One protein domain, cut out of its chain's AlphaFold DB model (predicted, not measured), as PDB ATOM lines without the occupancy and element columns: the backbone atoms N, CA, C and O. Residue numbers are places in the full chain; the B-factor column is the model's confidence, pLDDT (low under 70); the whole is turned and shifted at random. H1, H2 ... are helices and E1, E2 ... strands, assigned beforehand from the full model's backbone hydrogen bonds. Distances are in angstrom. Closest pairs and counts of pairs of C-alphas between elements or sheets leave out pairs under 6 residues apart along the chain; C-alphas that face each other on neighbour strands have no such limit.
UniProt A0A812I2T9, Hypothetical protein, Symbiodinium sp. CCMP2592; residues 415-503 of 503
ATOM      1  N   GLU A 415     238.371 217.141 193.386       90.56
ATOM      2  CA  GLU A 415     239.775 216.733 193.383       90.56
ATOM      3  C   GLU A 415     240.620 217.862 194.004       90.56
ATOM      4  O   GLU A 415     240.259 219.038 193.917       90.56
ATOM      5  N   GLU A 416     241.740 217.534 194.650       91.50
ATOM      6  CA  GLU A 416     242.683 218.536 195.162       91.50
ATOM      7  C   GLU A 416     243.938 218.555 194.284       91.50
ATOM      8  O   GLU A 416     244.690 217.583 194.223       91.50
ATOM      9  N   VAL A 417     244.160 219.668 193.583       90.12
ATOM     10  CA  VAL A 417     245.249 219.832 192.610       90.12
ATOM     11  C   VAL A 417     246.013 221.105 192.945       90.12
ATOM     12  O   VAL A 417     245.427 222.180 193.014       90.12
ATOM     13  N   LEU A 418     247.327 220.991 193.168       89.62
ATOM     14  CA  LEU A 418     248.197 222.099 193.609       89.62
ATOM     15  C   LEU A 418     247.745 222.762 194.934       89.62
ATOM     16  O   LEU A 418     248.013 223.941 195.152       89.62
ATOM     17  N   GLY A 419     247.060 222.018 195.812       89.44
ATOM     18  CA  GLY A 419     246.456 222.546 197.047       89.44
ATOM     19  C   GLY A 419     245.148 223.317 196.825       89.44
ATOM     20  O   GLY A 419     244.680 224.017 197.721       89.44
ATOM     21  N   LEU A 420     244.560 223.228 195.627       90.69
ATOM     22  CA  LEU A 420     243.316 223.896 195.257       90.69
ATOM     23  C   LEU A 420     242.206 222.871 195.009       90.69
ATOM     24  O   LEU A 420     242.404 221.881 194.303       90.69
ATOM     25  N   LYS A 421     241.014 223.138 195.550       91.69
ATOM     26  CA  LYS A 421     239.816 222.310 195.341       91.69
ATOM     27  C   LYS A 421     239.223 222.587 193.961       91.69
ATOM     28  O   LYS A 421     238.808 223.715 193.675       91.69
ATOM     29  N   VAL A 422     239.205 221.562 193.115       93.81
ATOM     30  CA  VAL A 422     238.824 221.652 191.704       93.81
ATOM     31  C   VAL A 422     237.853 220.551 191.287       93.81
ATOM     32  O   VAL A 422     237.862 219.449 191.826       93.81
ATOM     33  N   HIS A 423     237.068 220.822 190.250       92.00
ATOM     34  CA  HIS A 423     236.412 219.803 189.440       92.00
ATOM     35  C   HIS A 423     237.181 219.610 188.135       92.00
ATOM     36  O   HIS A 423     237.515 220.569 187.430       92.00
ATOM     37  N   ARG A 424     237.457 218.356 187.786       91.56
ATOM     38  CA  ARG A 424     238.121 218.008 186.532       91.56
ATOM     39  C   ARG A 424     237.117 218.030 185.381       91.56
ATOM     40  O   ARG A 424     236.182 217.239 185.349       91.56
ATOM     41  N   THR A 425     237.345 218.902 184.403       88.81
ATOM     42  CA  THR A 425     236.534 218.961 183.177       88.81
ATOM     43  C   THR A 425     237.159 218.128 182.053       88.81
ATOM     44  O   THR A 425     238.356 217.830 182.052       88.81
ATOM     45  N   SER A 426     236.334 217.722 181.084       74.56
ATOM     46  CA  SER A 426     236.641 216.700 180.065       74.56
ATOM     47  C   SER A 426     237.793 217.030 179.104       74.56
ATOM     48  O   SER A 426     238.277 216.141 178.410       74.56
ATOM     49  N   GLU A 427     238.263 218.277 179.076       83.06
ATOM     50  CA  GLU A 427     239.294 218.776 178.153       83.06
ATOM     51  C   GLU A 427     240.694 218.901 178.796       83.06
ATOM     52  O   GLU A 427     241.567 219.587 178.266       83.06
ATOM     53  N   GLY A 428     240.920 218.292 179.967       88.94
ATOM     54  CA  GLY A 428     242.177 218.451 180.717       88.94
ATOM     55  C   GLY A 428     242.313 219.816 181.407       88.94
ATOM     56  O   GLY A 428     243.419 220.232 181.749       88.94
ATOM     57  N   TRP A 429     241.188 220.506 181.601       91.88
ATOM     58  CA  TRP A 429     241.084 221.726 182.396       91.88
ATOM     59  C   TRP A 429     240.542 221.402 183.790       91.88
ATOM     60  O   TRP A 429     239.623 220.593 183.948       91.88
ATOM     61  N   PHE A 430     241.067 222.088 184.795       92.88
ATOM     62  CA  PHE A 430     240.621 222.012 186.181       92.88
ATOM     63  C   PHE A 430     239.843 223.280 186.509       92.88
ATOM     64  O   PHE A 430     240.381 224.382 186.401       92.88
ATOM     65  N   GLN A 431     238.566 223.139 186.862       91.81
ATOM     66  CA  GLN A 431     237.719 224.246 187.289       91.81
ATOM     67  C   GLN A 431     237.825 224.411 188.798       91.81
ATOM     68  O   GLN A 431     237.532 223.471 189.522       91.81
ATOM     69  N   LEU A 432     238.209 225.590 189.282       89.94
ATOM     70  CA  LEU A 432     238.203 225.865 190.719       89.94
ATOM     71  C   LEU A 432     236.768 225.886 191.253       89.94
ATOM     72  O   LEU A 432     235.860 226.381 190.579       89.94
ATOM     73  N   THR A 433     236.602 225.433 192.498       82.50
ATOM     74  CA  THR A 433     235.327 225.450 193.235       82.50
ATOM     75  C   THR A 433     235.345 226.452 194.408       82.50
ATOM     76  O   THR A 433     235.072 226.061 195.547       82.50
ATOM     77  N   PRO A 434     235.699 227.738 194.195       63.62
ATOM     78  CA  PRO A 434     235.734 228.726 195.265       63.62
ATOM     79  C   PRO A 434     234.305 229.063 195.697       63.62
ATOM     80  O   PRO A 434     233.439 229.351 194.869       63.62
ATOM     81  N   ARG A 435     234.052 229.029 197.005       66.62
ATOM     82  CA  ARG A 435     232.764 229.412 197.600       66.62
ATOM     83  C   ARG A 435     232.821 230.815 198.202       66.62
ATOM     84  O   ARG A 435     231.786 231.469 198.291       66.62
ATOM     85  N   SER A 436     234.011 231.278 198.582       83.31
ATOM     86  CA  SER A 436     234.255 232.583 199.195       83.31
ATOM     87  C   SER A 436     235.162 233.481 198.342       83.31
ATOM     88  O   SER A 436     235.834 233.038 197.410       83.31
ATOM     89  N   LEU A 437     235.184 234.773 198.671       81.00
ATOM     90  CA  LEU A 437     236.075 235.764 198.059       81.00
ATOM     91  C   LEU A 437     237.544 235.562 198.499       81.00
ATOM     92  O   LEU A 437     238.459 235.837 197.724       81.00
ATOM     93  N   GLU A 438     237.758 235.009 199.695       83.44
ATOM     94  CA  GLU A 438     239.072 234.624 200.232       83.44
ATOM     95  C   GLU A 438     239.654 233.422 199.468       83.44
ATOM     96  O   GLU A 438     240.820 233.454 199.071       83.44
ATOM     97  N   ASP A 439     238.825 232.415 199.146       84.88
ATOM     98  CA  ASP A 439     239.216 231.260 198.320       84.88
ATOM     99  C   ASP A 439     239.778 231.725 196.965       84.88
ATOM    100  O   ASP A 439     240.739 231.153 196.449       84.88
ATOM    101  N   TYR A 440     239.187 232.778 196.387       82.94
ATOM    102  CA  TYR A 440     239.635 233.379 195.130       82.94
ATOM    103  C   TYR A 440     241.003 234.052 195.241       82.94
ATOM    104  O   TYR A 440     241.796 233.947 194.303       82.94
ATOM    105  N   GLU A 441     241.298 234.751 196.338       84.44
ATOM    106  CA  GLU A 441     242.601 235.396 196.525       84.44
ATOM    107  C   GLU A 441     243.703 234.370 196.819       84.44
ATOM    108  O   GLU A 441     244.775 234.426 196.205       84.44
ATOM    109  N   ALA A 442     243.413 233.378 197.664       87.81
ATOM    110  CA  ALA A 442     244.306 232.251 197.908       87.81
ATOM    111  C   ALA A 442     244.605 231.496 196.600       87.81
ATOM    112  O   ALA A 442     245.768 231.329 196.225       87.81
ATOM    113  N   ALA A 443     243.567 231.129 195.838       87.25
ATOM    114  CA  ALA A 443     243.728 230.450 194.557       87.25
ATOM    115  C   ALA A 443     244.462 231.307 193.517       87.25
ATOM    116  O   ALA A 443     245.300 230.784 192.787       87.25
ATOM    117  N   ARG A 444     244.208 232.623 193.459       85.38
ATOM    118  CA  ARG A 444     244.943 233.548 192.582       85.38
ATOM    119  C   ARG A 444     246.435 233.561 192.910       85.38
ATOM    120  O   ARG A 444     247.231 233.509 191.980       85.38
ATOM    121  N   THR A 445     246.790 233.600 194.193       88.62
ATOM    122  CA  THR A 445     248.182 233.634 194.674       88.62
ATOM    123  C   THR A 445     248.929 232.343 194.331       88.62
ATOM    124  O   THR A 445     250.043 232.387 193.806       88.62
ATOM    125  N   VAL A 446     248.289 231.187 194.542       91.25
ATOM    126  CA  VAL A 446     248.839 229.882 194.138       91.25
ATOM    127  C   VAL A 446     248.979 229.799 192.616       91.25
ATOM    128  O   VAL A 446     250.039 229.433 192.115       91.25
ATOM    129  N   LEU A 447     247.946 230.178 191.857       87.75
ATOM    130  CA  LEU A 447     247.972 230.104 190.396       87.75
ATOM    131  C   LEU A 447     248.991 231.055 189.751       87.75
ATOM    132  O   LEU A 447     249.584 230.678 188.743       87.75
ATOM    133  N   SER A 448     249.236 232.251 190.303       85.38
ATOM    134  CA  SER A 448     250.292 233.139 189.792       85.38
ATOM    135  C   SER A 448     251.680 232.540 190.004       85.38
ATOM    136  O   SER A 448     252.427 232.415 189.035       85.38
ATOM    137  N   ALA A 449     251.981 232.053 191.215       90.62
ATOM    138  CA  ALA A 449     253.253 231.384 191.496       90.62
ATOM    139  C   ALA A 449     253.454 230.143 190.602       90.62
ATOM    140  O   ALA A 449     254.525 229.934 190.035       90.62
ATOM    141  N   LYS A 450     252.398 229.347 190.380       91.94
ATOM    142  CA  LYS A 450     252.465 228.156 189.515       91.94
ATOM    143  C   LYS A 450     252.517 228.458 188.013       91.94
ATOM    144  O   LYS A 450     252.957 227.589 187.260       91.94
ATOM    145  N   MET A 451     252.150 229.661 187.561       85.81
ATOM    146  CA  MET A 451     252.482 230.124 186.204       85.81
ATOM    147  C   MET A 451     253.951 230.552 186.086       85.81
ATOM    148  O   MET A 451     254.584 230.239 185.081       85.81
ATOM    149  N   GLU A 452     254.516 231.212 187.101       87.88
ATOM    150  CA  GLU A 452     255.940 231.589 187.129       87.88
ATOM    151  C   GLU A 452     256.854 230.350 187.152       87.88
ATOM    152  O   GLU A 452     257.813 230.267 186.383       87.88
ATOM    153  N   GLU A 453     256.487 229.324 187.929       93.94
ATOM    154  CA  GLU A 453     257.118 227.993 187.916       93.94
ATOM    155  C   GLU A 453     256.885 227.199 186.611       93.94
ATOM    156  O   GLU A 453     257.455 226.122 186.439       93.94
ATOM    157  N   LYS A 454     256.047 227.695 185.684       91.62
ATOM    158  CA  LYS A 454     255.621 227.016 184.440       91.62
ATOM    159  C   LYS A 454     254.904 225.673 184.653       91.62
ATOM    160  O   LYS A 454     254.846 224.859 183.737       91.62
ATOM    161  N   VAL A 455     254.321 225.449 185.832       92.88
ATOM    162  CA  VAL A 455     253.499 224.266 186.159       92.88
ATOM    163  C   VAL A 455     252.076 224.409 185.600       92.88
ATOM    164  O   VAL A 455     251.447 223.426 185.212       92.88
ATOM    165  N   VAL A 456     251.568 225.641 185.531       90.69
ATOM    166  CA  VAL A 456     250.294 225.995 184.892       90.69
ATOM    167  C   VAL A 456     250.589 226.661 183.550       90.69
ATOM    168  O   VAL A 456     251.174 227.741 183.510       90.69
ATOM    169  N   ALA A 457     250.160 226.045 182.447       84.62
ATOM    170  CA  ALA A 457     250.368 226.587 181.104       84.62
ATOM    171  C   ALA A 457     249.342 227.659 180.717       84.62
ATOM    172  O   ALA A 457     249.663 228.567 179.949       84.62
ATOM    173  N   LYS A 458     248.088 227.537 181.175       86.25
ATOM    174  CA  LYS A 458     247.001 228.463 180.807       86.25
ATOM    175  C   LYS A 458     245.991 228.629 181.933       86.25
ATOM    176  O   LYS A 458     245.646 227.666 182.611       86.25
ATOM    177  N   ILE A 459     245.436 229.832 182.045       84.81
ATOM    178  CA  ILE A 459     244.287 230.144 182.902       84.81
ATOM    179  C   ILE A 459     243.220 230.819 182.039       84.81
ATOM    180  O   ILE A 459     243.529 231.720 181.260       84.81
ATOM    181  N   ARG A 460     241.964 230.387 182.175       84.56
ATOM    182  CA  ARG A 460     240.785 231.006 181.563       84.56
ATOM    183  C   ARG A 460     239.699 231.269 182.607       84.56
ATOM    184  O   ARG A 460     239.568 230.561 183.600       84.56
ATOM    185  N   LEU A 461     238.921 232.314 182.375       80.06
ATOM    186  CA  LEU A 461     237.975 232.891 183.322       80.06
ATOM    187  C   LEU A 461     236.646 233.181 182.632       80.06
ATOM    188  O   LEU A 461     236.628 233.872 181.616       80.06
ATOM    189  N   GLY A 462     235.556 232.640 183.168       76.88
ATOM    190  CA  GLY A 462     234.216 232.733 182.597       76.88
ATOM    191  C   GLY A 462     233.225 233.471 183.493       76.88
ATOM    192  O   GLY A 462     233.343 233.442 184.721       76.88
ATOM    193  N   LEU A 463     232.230 234.113 182.872       74.06
ATOM    194  CA  LEU A 463     231.074 234.691 183.566       74.06
ATOM    195  C   LEU A 463     229.883 233.720 183.544       74.06
ATOM    196  O   LEU A 463     229.079 233.714 182.610       74.06
ATOM    197  N   GLY A 464     229.724 232.968 184.629       65.50
ATOM    198  CA  GLY A 464     228.530 232.188 184.938       65.50
ATOM    199  C   GLY A 464     228.237 231.132 183.883       65.50
ATOM    200  O   GLY A 464     229.107 230.348 183.506       65.50
ATOM    201  N   ASP A 465     226.996 231.099 183.417       59.44
ATOM    202  CA  ASP A 465     226.516 230.104 182.447       59.44
ATOM    203  C   ASP A 465     226.639 230.594 180.998       59.44
ATOM    204  O   ASP A 465     226.220 229.921 180.060       59.44
ATOM    205  N   LYS A 466     227.254 231.768 180.797       57.12
ATOM    206  CA  LYS A 466     227.581 232.287 179.470       57.12
ATOM    207  C   LYS A 466     228.927 231.724 179.020       57.12
ATOM    208  O   LYS A 466     229.909 231.761 179.754       57.12
ATOM    209  N   SER A 467     228.996 231.289 177.767       56.47
ATOM    210  CA  SER A 467     230.170 230.667 177.132       56.47
ATOM    211  C   SER A 467     231.374 231.600 176.896       56.47
ATOM    212  O   SER A 467     232.334 231.212 176.228       56.47
ATOM    213  N   TRP A 468     231.361 232.826 177.433       69.50
ATOM    214  CA  TRP A 468     232.476 233.766 177.317       69.50
ATOM    215  C   TRP A 468     233.594 233.371 178.284       69.50
ATOM    216  O   TRP A 468     233.452 233.534 179.493       69.50
ATOM    217  N   TRP A 469     234.743 232.968 177.733       76.12
ATOM    218  CA  TRP A 469     236.001 232.794 178.466       76.12
ATOM    219  C   TRP A 469     237.020 233.897 178.128       76.12
ATOM    220  O   TRP A 469     237.146 234.326 176.983       76.12
ATOM    221  N   SER A 470     237.761 234.355 179.135       72.94
ATOM    222  CA  SER A 470     238.799 235.391 179.085       72.94
ATOM    223  C   SER A 470     240.111 234.850 179.661       72.94
ATOM    224  O   SER A 470     240.088 234.118 180.641       72.94
ATOM    225  N   TYR A 471     241.260 235.243 179.107       69.94
ATOM    226  CA  TYR A 471     242.587 234.878 179.637       69.94
ATOM    227  C   TYR A 471     243.146 235.893 180.657       69.94
ATOM    228  O   TYR A 471     244.275 235.755 181.117       69.94
ATOM    229  N   LYS A 472     242.389 236.945 181.000       68.31
ATOM    230  CA  LYS A 472     242.821 238.000 181.934       68.31
ATOM    231  C   LYS A 472     242.329 237.709 183.353       68.31
ATOM    232  O   LYS A 472     241.119 237.628 183.557       68.31
ATOM    233  N   LEU A 473     243.253 237.613 184.316       62.72
ATOM    234  CA  LEU A 473     242.945 237.467 185.746       62.72
ATOM    235  C   LEU A 473     242.131 238.659 186.280       62.72
ATOM    236  O   LEU A 473     242.437 239.811 185.969       62.72
ATOM    237  N   TYR A 474     241.114 238.382 187.101       65.44
ATOM    238  CA  TYR A 474     240.379 239.412 187.841       65.44
ATOM    239  C   TYR A 474     241.226 239.960 189.000       65.44
ATOM    240  O   TYR A 474     241.932 239.209 189.677       65.44
ATOM    241  N   GLN A 475     241.106 241.260 189.273       66.50
ATOM    242  CA  GLN A 475     241.469 241.835 190.567       66.50
ATOM    243  C   GLN A 475     240.326 241.628 191.563       66.50
ATOM    244  O   GLN A 475     239.151 241.728 191.216       66.50
ATOM    245  N   VAL A 476     240.674 241.363 192.818       66.00
ATOM    246  CA  VAL A 476     239.712 241.228 193.913       66.00
ATOM    247  C   VAL A 476     239.446 242.615 194.505       66.00
ATOM    248  O   VAL A 476     240.388 243.318 194.861       66.00
ATOM    249  N   ASN A 477     238.179 243.033 194.603       68.94
ATOM    250  CA  ASN A 477     237.798 244.294 195.245       68.94
ATOM    251  C   ASN A 477     236.957 244.033 196.502       68.94
ATOM    252  O   ASN A 477     235.723 244.057 196.465       68.94
ATOM    253  N   PHE A 478     237.658 243.853 197.624       67.31
ATOM    254  CA  PHE A 478     237.096 243.630 198.959       67.31
ATOM    255  C   PHE A 478     236.047 244.667 199.383       67.31
ATOM    256  O   PHE A 478     235.075 244.309 200.034       67.31
ATOM    257  N   LYS A 479     236.166 245.934 198.958       69.12
ATOM    258  CA  LYS A 479     235.197 246.993 199.312       69.12
ATOM    259  C   LYS A 479     233.826 246.830 198.648       69.12
ATOM    260  O   LYS A 479     232.891 247.529 199.016       69.12
ATOM    261  N   THR A 480     233.722 245.988 197.621       70.75
ATOM    262  CA  THR A 480     232.496 245.812 196.818       70.75
ATOM    263  C   THR A 480     232.073 244.354 196.669       70.75
ATOM    264  O   THR A 480     231.123 244.086 195.936       70.75
ATOM    265  N   GLU A 481     232.801 243.435 197.312       71.50
ATOM    266  CA  GLU A 481     232.633 241.976 197.228       71.50
ATOM    267  C   GLU A 481     232.573 241.431 195.786       71.50
ATOM    268  O   GLU A 481     231.864 240.474 195.464       71.50
ATOM    269  N   LYS A 482     233.321 242.069 194.876       72.06
ATOM    270  CA  LYS A 482     233.304 241.766 193.441       72.06
ATOM    271  C   LYS A 482     234.698 241.551 192.878       72.06
ATOM    272  O   LYS A 482     235.679 242.173 193.287       72.06
ATOM    273  N   LEU A 483     234.743 240.701 191.863       68.00
ATOM    274  CA  LEU A 483     235.899 240.460 191.018       68.00
ATOM    275  C   LEU A 483     235.857 241.462 189.858       68.00
ATOM    276  O   LEU A 483     234.914 241.465 189.069       68.00
ATOM    277  N   VAL A 484     236.848 242.345 189.771       65.62
ATOM    278  CA  VAL A 484     236.942 243.410 188.764       65.62
ATOM    279  C   VAL A 484     237.871 242.958 187.647       65.62
ATOM    280  O   VAL A 484     239.039 242.645 187.885       65.62
ATOM    281  N   SER A 485     237.366 242.875 186.415       66.31
ATOM    282  CA  SER A 485     238.218 242.565 185.266       66.31
ATOM    283  C   SER A 485     239.085 243.778 184.912       66.31
ATOM    284  O   SER A 485     238.673 244.919 185.135       66.31
ATOM    285  N   PRO A 486     240.237 243.588 184.242       56.78
ATOM    286  CA  PRO A 486     240.978 244.705 183.651       56.78
ATOM    287  C   PRO A 486     240.151 245.518 182.634       56.78
ATOM    288  O   PRO A 486     240.476 246.662 182.348       56.78
ATOM    289  N   SER A 487     239.063 244.943 182.109       58.28
ATOM    290  CA  SER A 487     238.047 245.604 181.277       58.28
ATOM    291  C   SER A 487     236.917 246.277 182.084       58.28
ATOM    292  O   SER A 487     235.823 246.465 181.561       58.28
ATOM    293  N   LYS A 488     237.155 246.617 183.361       59.56
ATOM    294  CA  LYS A 488     236.243 247.332 184.284       59.56
ATOM    295  C   LYS A 488     234.895 246.646 184.581       59.56
ATOM    296  O   LYS A 488     234.097 247.190 185.344       59.56
ATOM    297  N   GLN A 489     234.629 245.448 184.060       65.44
ATOM    298  CA  GLN A 489     233.427 244.690 184.403       65.44
ATOM    299  C   GLN A 489     233.595 244.054 185.785       65.44
ATOM    300  O   GLN A 489     234.522 243.278 186.019       65.44
ATOM    301  N   SER A 490     232.685 244.383 186.703       68.50
ATOM    302  CA  SER A 490     232.630 243.773 188.036       68.50
ATOM    303  C   SER A 490     231.680 242.572 188.041       68.50
ATOM    304  O   SER A 490     230.550 242.663 187.557       68.50
ATOM    305  N   VAL A 491     232.141 241.443 188.574       72.31
ATOM    306  CA  VAL A 491     231.422 240.162 188.597       72.31
ATOM    307  C   VAL A 491     231.252 239.722 190.054       72.31
ATOM    308  O   VAL A 491     232.235 239.743 190.799       72.31
ATOM    309  N   PRO A 492     230.040 239.342 190.502       76.50
ATOM    310  CA  PRO A 492     229.859 238.780 191.835       76.50
ATOM    311  C   PRO A 492     230.539 237.408 191.920       76.50
ATOM    312  O   PRO A 492     230.456 236.614 190.982       76.50
ATOM    313  N   VAL A 493     231.180 237.134 193.057       75.25
ATOM    314  CA  VAL A 493     232.042 235.960 193.296       75.25
ATOM    315  C   VAL A 493     231.386 234.648 192.860       75.25
ATOM    316  O   VAL A 493     231.936 233.948 192.016       75.25
ATOM    317  N   GLY A 494     230.161 234.374 193.322       75.62
ATOM    318  CA  GLY A 494     229.419 233.148 192.990       75.62
ATOM    319  C   GLY A 494     228.979 232.999 191.525       75.62
ATOM    320  O   GLY A 494     228.341 232.009 191.188       75.62
ATOM    321  N   LYS A 495     229.280 233.968 190.646       79.62
ATOM    322  CA  LYS A 495     229.068 233.858 189.190       79.62
ATOM    323  C   LYS A 495     230.368 233.813 188.392       79.62
ATOM    324  O   LYS A 495     230.298 233.657 187.178       79.62
ATOM    325  N   ALA A 496     231.540 233.962 188.997       80.56
ATOM    326  CA  ALA A 496     232.782 233.735 188.270       80.56
ATOM    327  C   ALA A 496     233.071 232.224 188.187       80.56
ATOM    328  O   ALA A 496     232.785 231.470 189.111       80.56
ATOM    329  N   LYS A 497     233.654 231.769 187.077       86.06
ATOM    330  CA  LYS A 497     234.190 230.405 186.925       86.06
ATOM    331  C   LYS A 497     235.659 230.520 186.531       86.06
ATOM    332  O   LYS A 497     235.975 231.196 185.554       86.06
ATOM    333  N   VAL A 498     236.566 229.897 187.281       87.31
ATOM    334  CA  VAL A 498     238.004 229.866 186.949       87.31
ATOM    335  C   VAL A 498     238.364 228.479 186.468       87.31
ATOM    336  O   VAL A 498     238.031 227.507 187.135       87.31
ATOM    337  N   GLN A 499     239.070 228.385 185.348       91.25
ATOM    338  CA  GLN A 499     239.637 227.137 184.862       91.25
ATOM    339  C   GLN A 499     241.125 227.314 184.565       91.25
ATOM    340  O   GLN A 499     241.533 228.328 184.002       91.25
ATOM    341  N   PHE A 500     241.941 226.320 184.898       91.12
ATOM    342  CA  PHE A 500     243.361 226.294 184.549       91.12
ATOM    343  C   PHE A 500     243.760 224.961 183.912       91.12
ATOM    344  O   PHE A 500     243.089 223.945 184.080       91.12
ATOM    345  N   GLN A 501     244.844 224.987 183.144       92.94
ATOM    346  CA  GLN A 501     245.423 223.836 182.464       92.94
ATOM    347  C   GLN A 501     246.878 223.693 182.918       92.94
ATOM    348  O   GLN A 501     247.642 224.662 182.865       92.94
ATOM    349  N   LEU A 502     247.242 222.494 183.379       92.38
ATOM    350  CA  LEU A 502     248.625 222.133 183.701       92.38
ATOM    351  C   LEU A 502     249.471 222.074 182.417       92.38
ATOM    352  O   LEU A 502     248.918 221.896 181.329       92.38
ATOM    353  N   ALA A 503     250.779 222.297 182.551       88.56
ATOM    354  CA  ALA A 503     251.729 222.357 181.436       88.56
ATOM    355  C   ALA A 503     252.155 220.988 180.880       88.56
ATOM    356  O   ALA A 503     252.158 220.005 181.655       88.56
TER     357      ALA A 503
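Overview. This is residues 415 to 503 of the 503 residues of the protein "Hypothetical protein" of Symbiodinium sp. CCMP2592 (UniProt A0A812I2T9). One strongly twisted sheet of five strands has the single long helix H1 packed along one face, and a small second sheet of three strands, E5, E6 and E7, sits by the first half of that helix. Strands E4 and E8 lie nearest the middle of the whole, while E1 is at one edge of the large sheet. The printed part has 89 residues with one named helix and eight named strands, in the order E1 E2 E3 H1 E4 E5 E6 E7 E8. The large sheet has the order E1 - E2 - E3 - E8 - E4 and the small one E5 - E6 - E7, both antiparallel throughout; the class is mixed, helices and strands. The whole is compact, with a radius of gyration of the C-alphas of 12.3 A, and rounded, spanning 32 by 25 by 22 A.

Arrangement. In the large sheet, E8, residues 496 to 502, is the antiparallel neighbour of E4, residues 456 to 463, with N 499 and O 460 2.8 A apart. On its other side E8 pairs with E3, residues 430 to 432, where N 430 and O 500 are 2.8 A apart. E2, residues 420 to 424, forms a hairpin with E3, with N 423 and O 431 at 2.8 A, and a hairpin with E1, residues 415 to 417, with N 415 and O 422 at 2.8 A. E1, E2 and E3 are a meander, each strand the antiparallel neighbour of the one before. H1, residues 437 to 452, is on this sheet at a height over the sheet of 8.6 A, along the strands, at 3 degrees to E3 on the local plane. It lies over E3 and E8, and only just not over E4, on which 2 of its 16 C-alphas fall. The closest C-alphas of H1 and E4 are those of Lys 450 and Val 456, 5.5 A apart. E3, H1 and E4 form a split strand-helix-strand unit, two strands running the same way with E8 between them, and its crossover is right-handed. Every O i to N i+4 pair of H1 is within hydrogen-bond range. The second meander is E5, residues 475 to 477, E6, residues 482 to 484, and E7, residues 490 to 492; N 475 and O 484 are 2.8 A apart, and N 491 and O 483 2.8 A. H1 only grazes this sheet, with its residues 437 to 444; its closest C-alphas to E5 are those of Glu 441 and Val 476, 7.0 A apart.

Along the chain. E1 begins at C-alpha 415, (239.775, 216.733, 193.383). H1 is 23.1 A long, E4 21.1 A, E8 20.2 A and E2 11.7 A. E8 ends at C-alpha 502, (248.625, 222.133, 183.701).

Size, cuts and confidence. The C-alphas farthest apart, those of Ser 426 and Lys 479, are 35.9 A apart. The printed part has no cut. The link from E4 to E5 is long, with 11 residues, and its residues 469 to 470 pair antiparallel with residues 461 to 462 of E4. The mean pLDDT of the printed part is 79.9, with 24 residues under 70: 434 to 435, 464 to 468, 471 to 479 and 483 to 490.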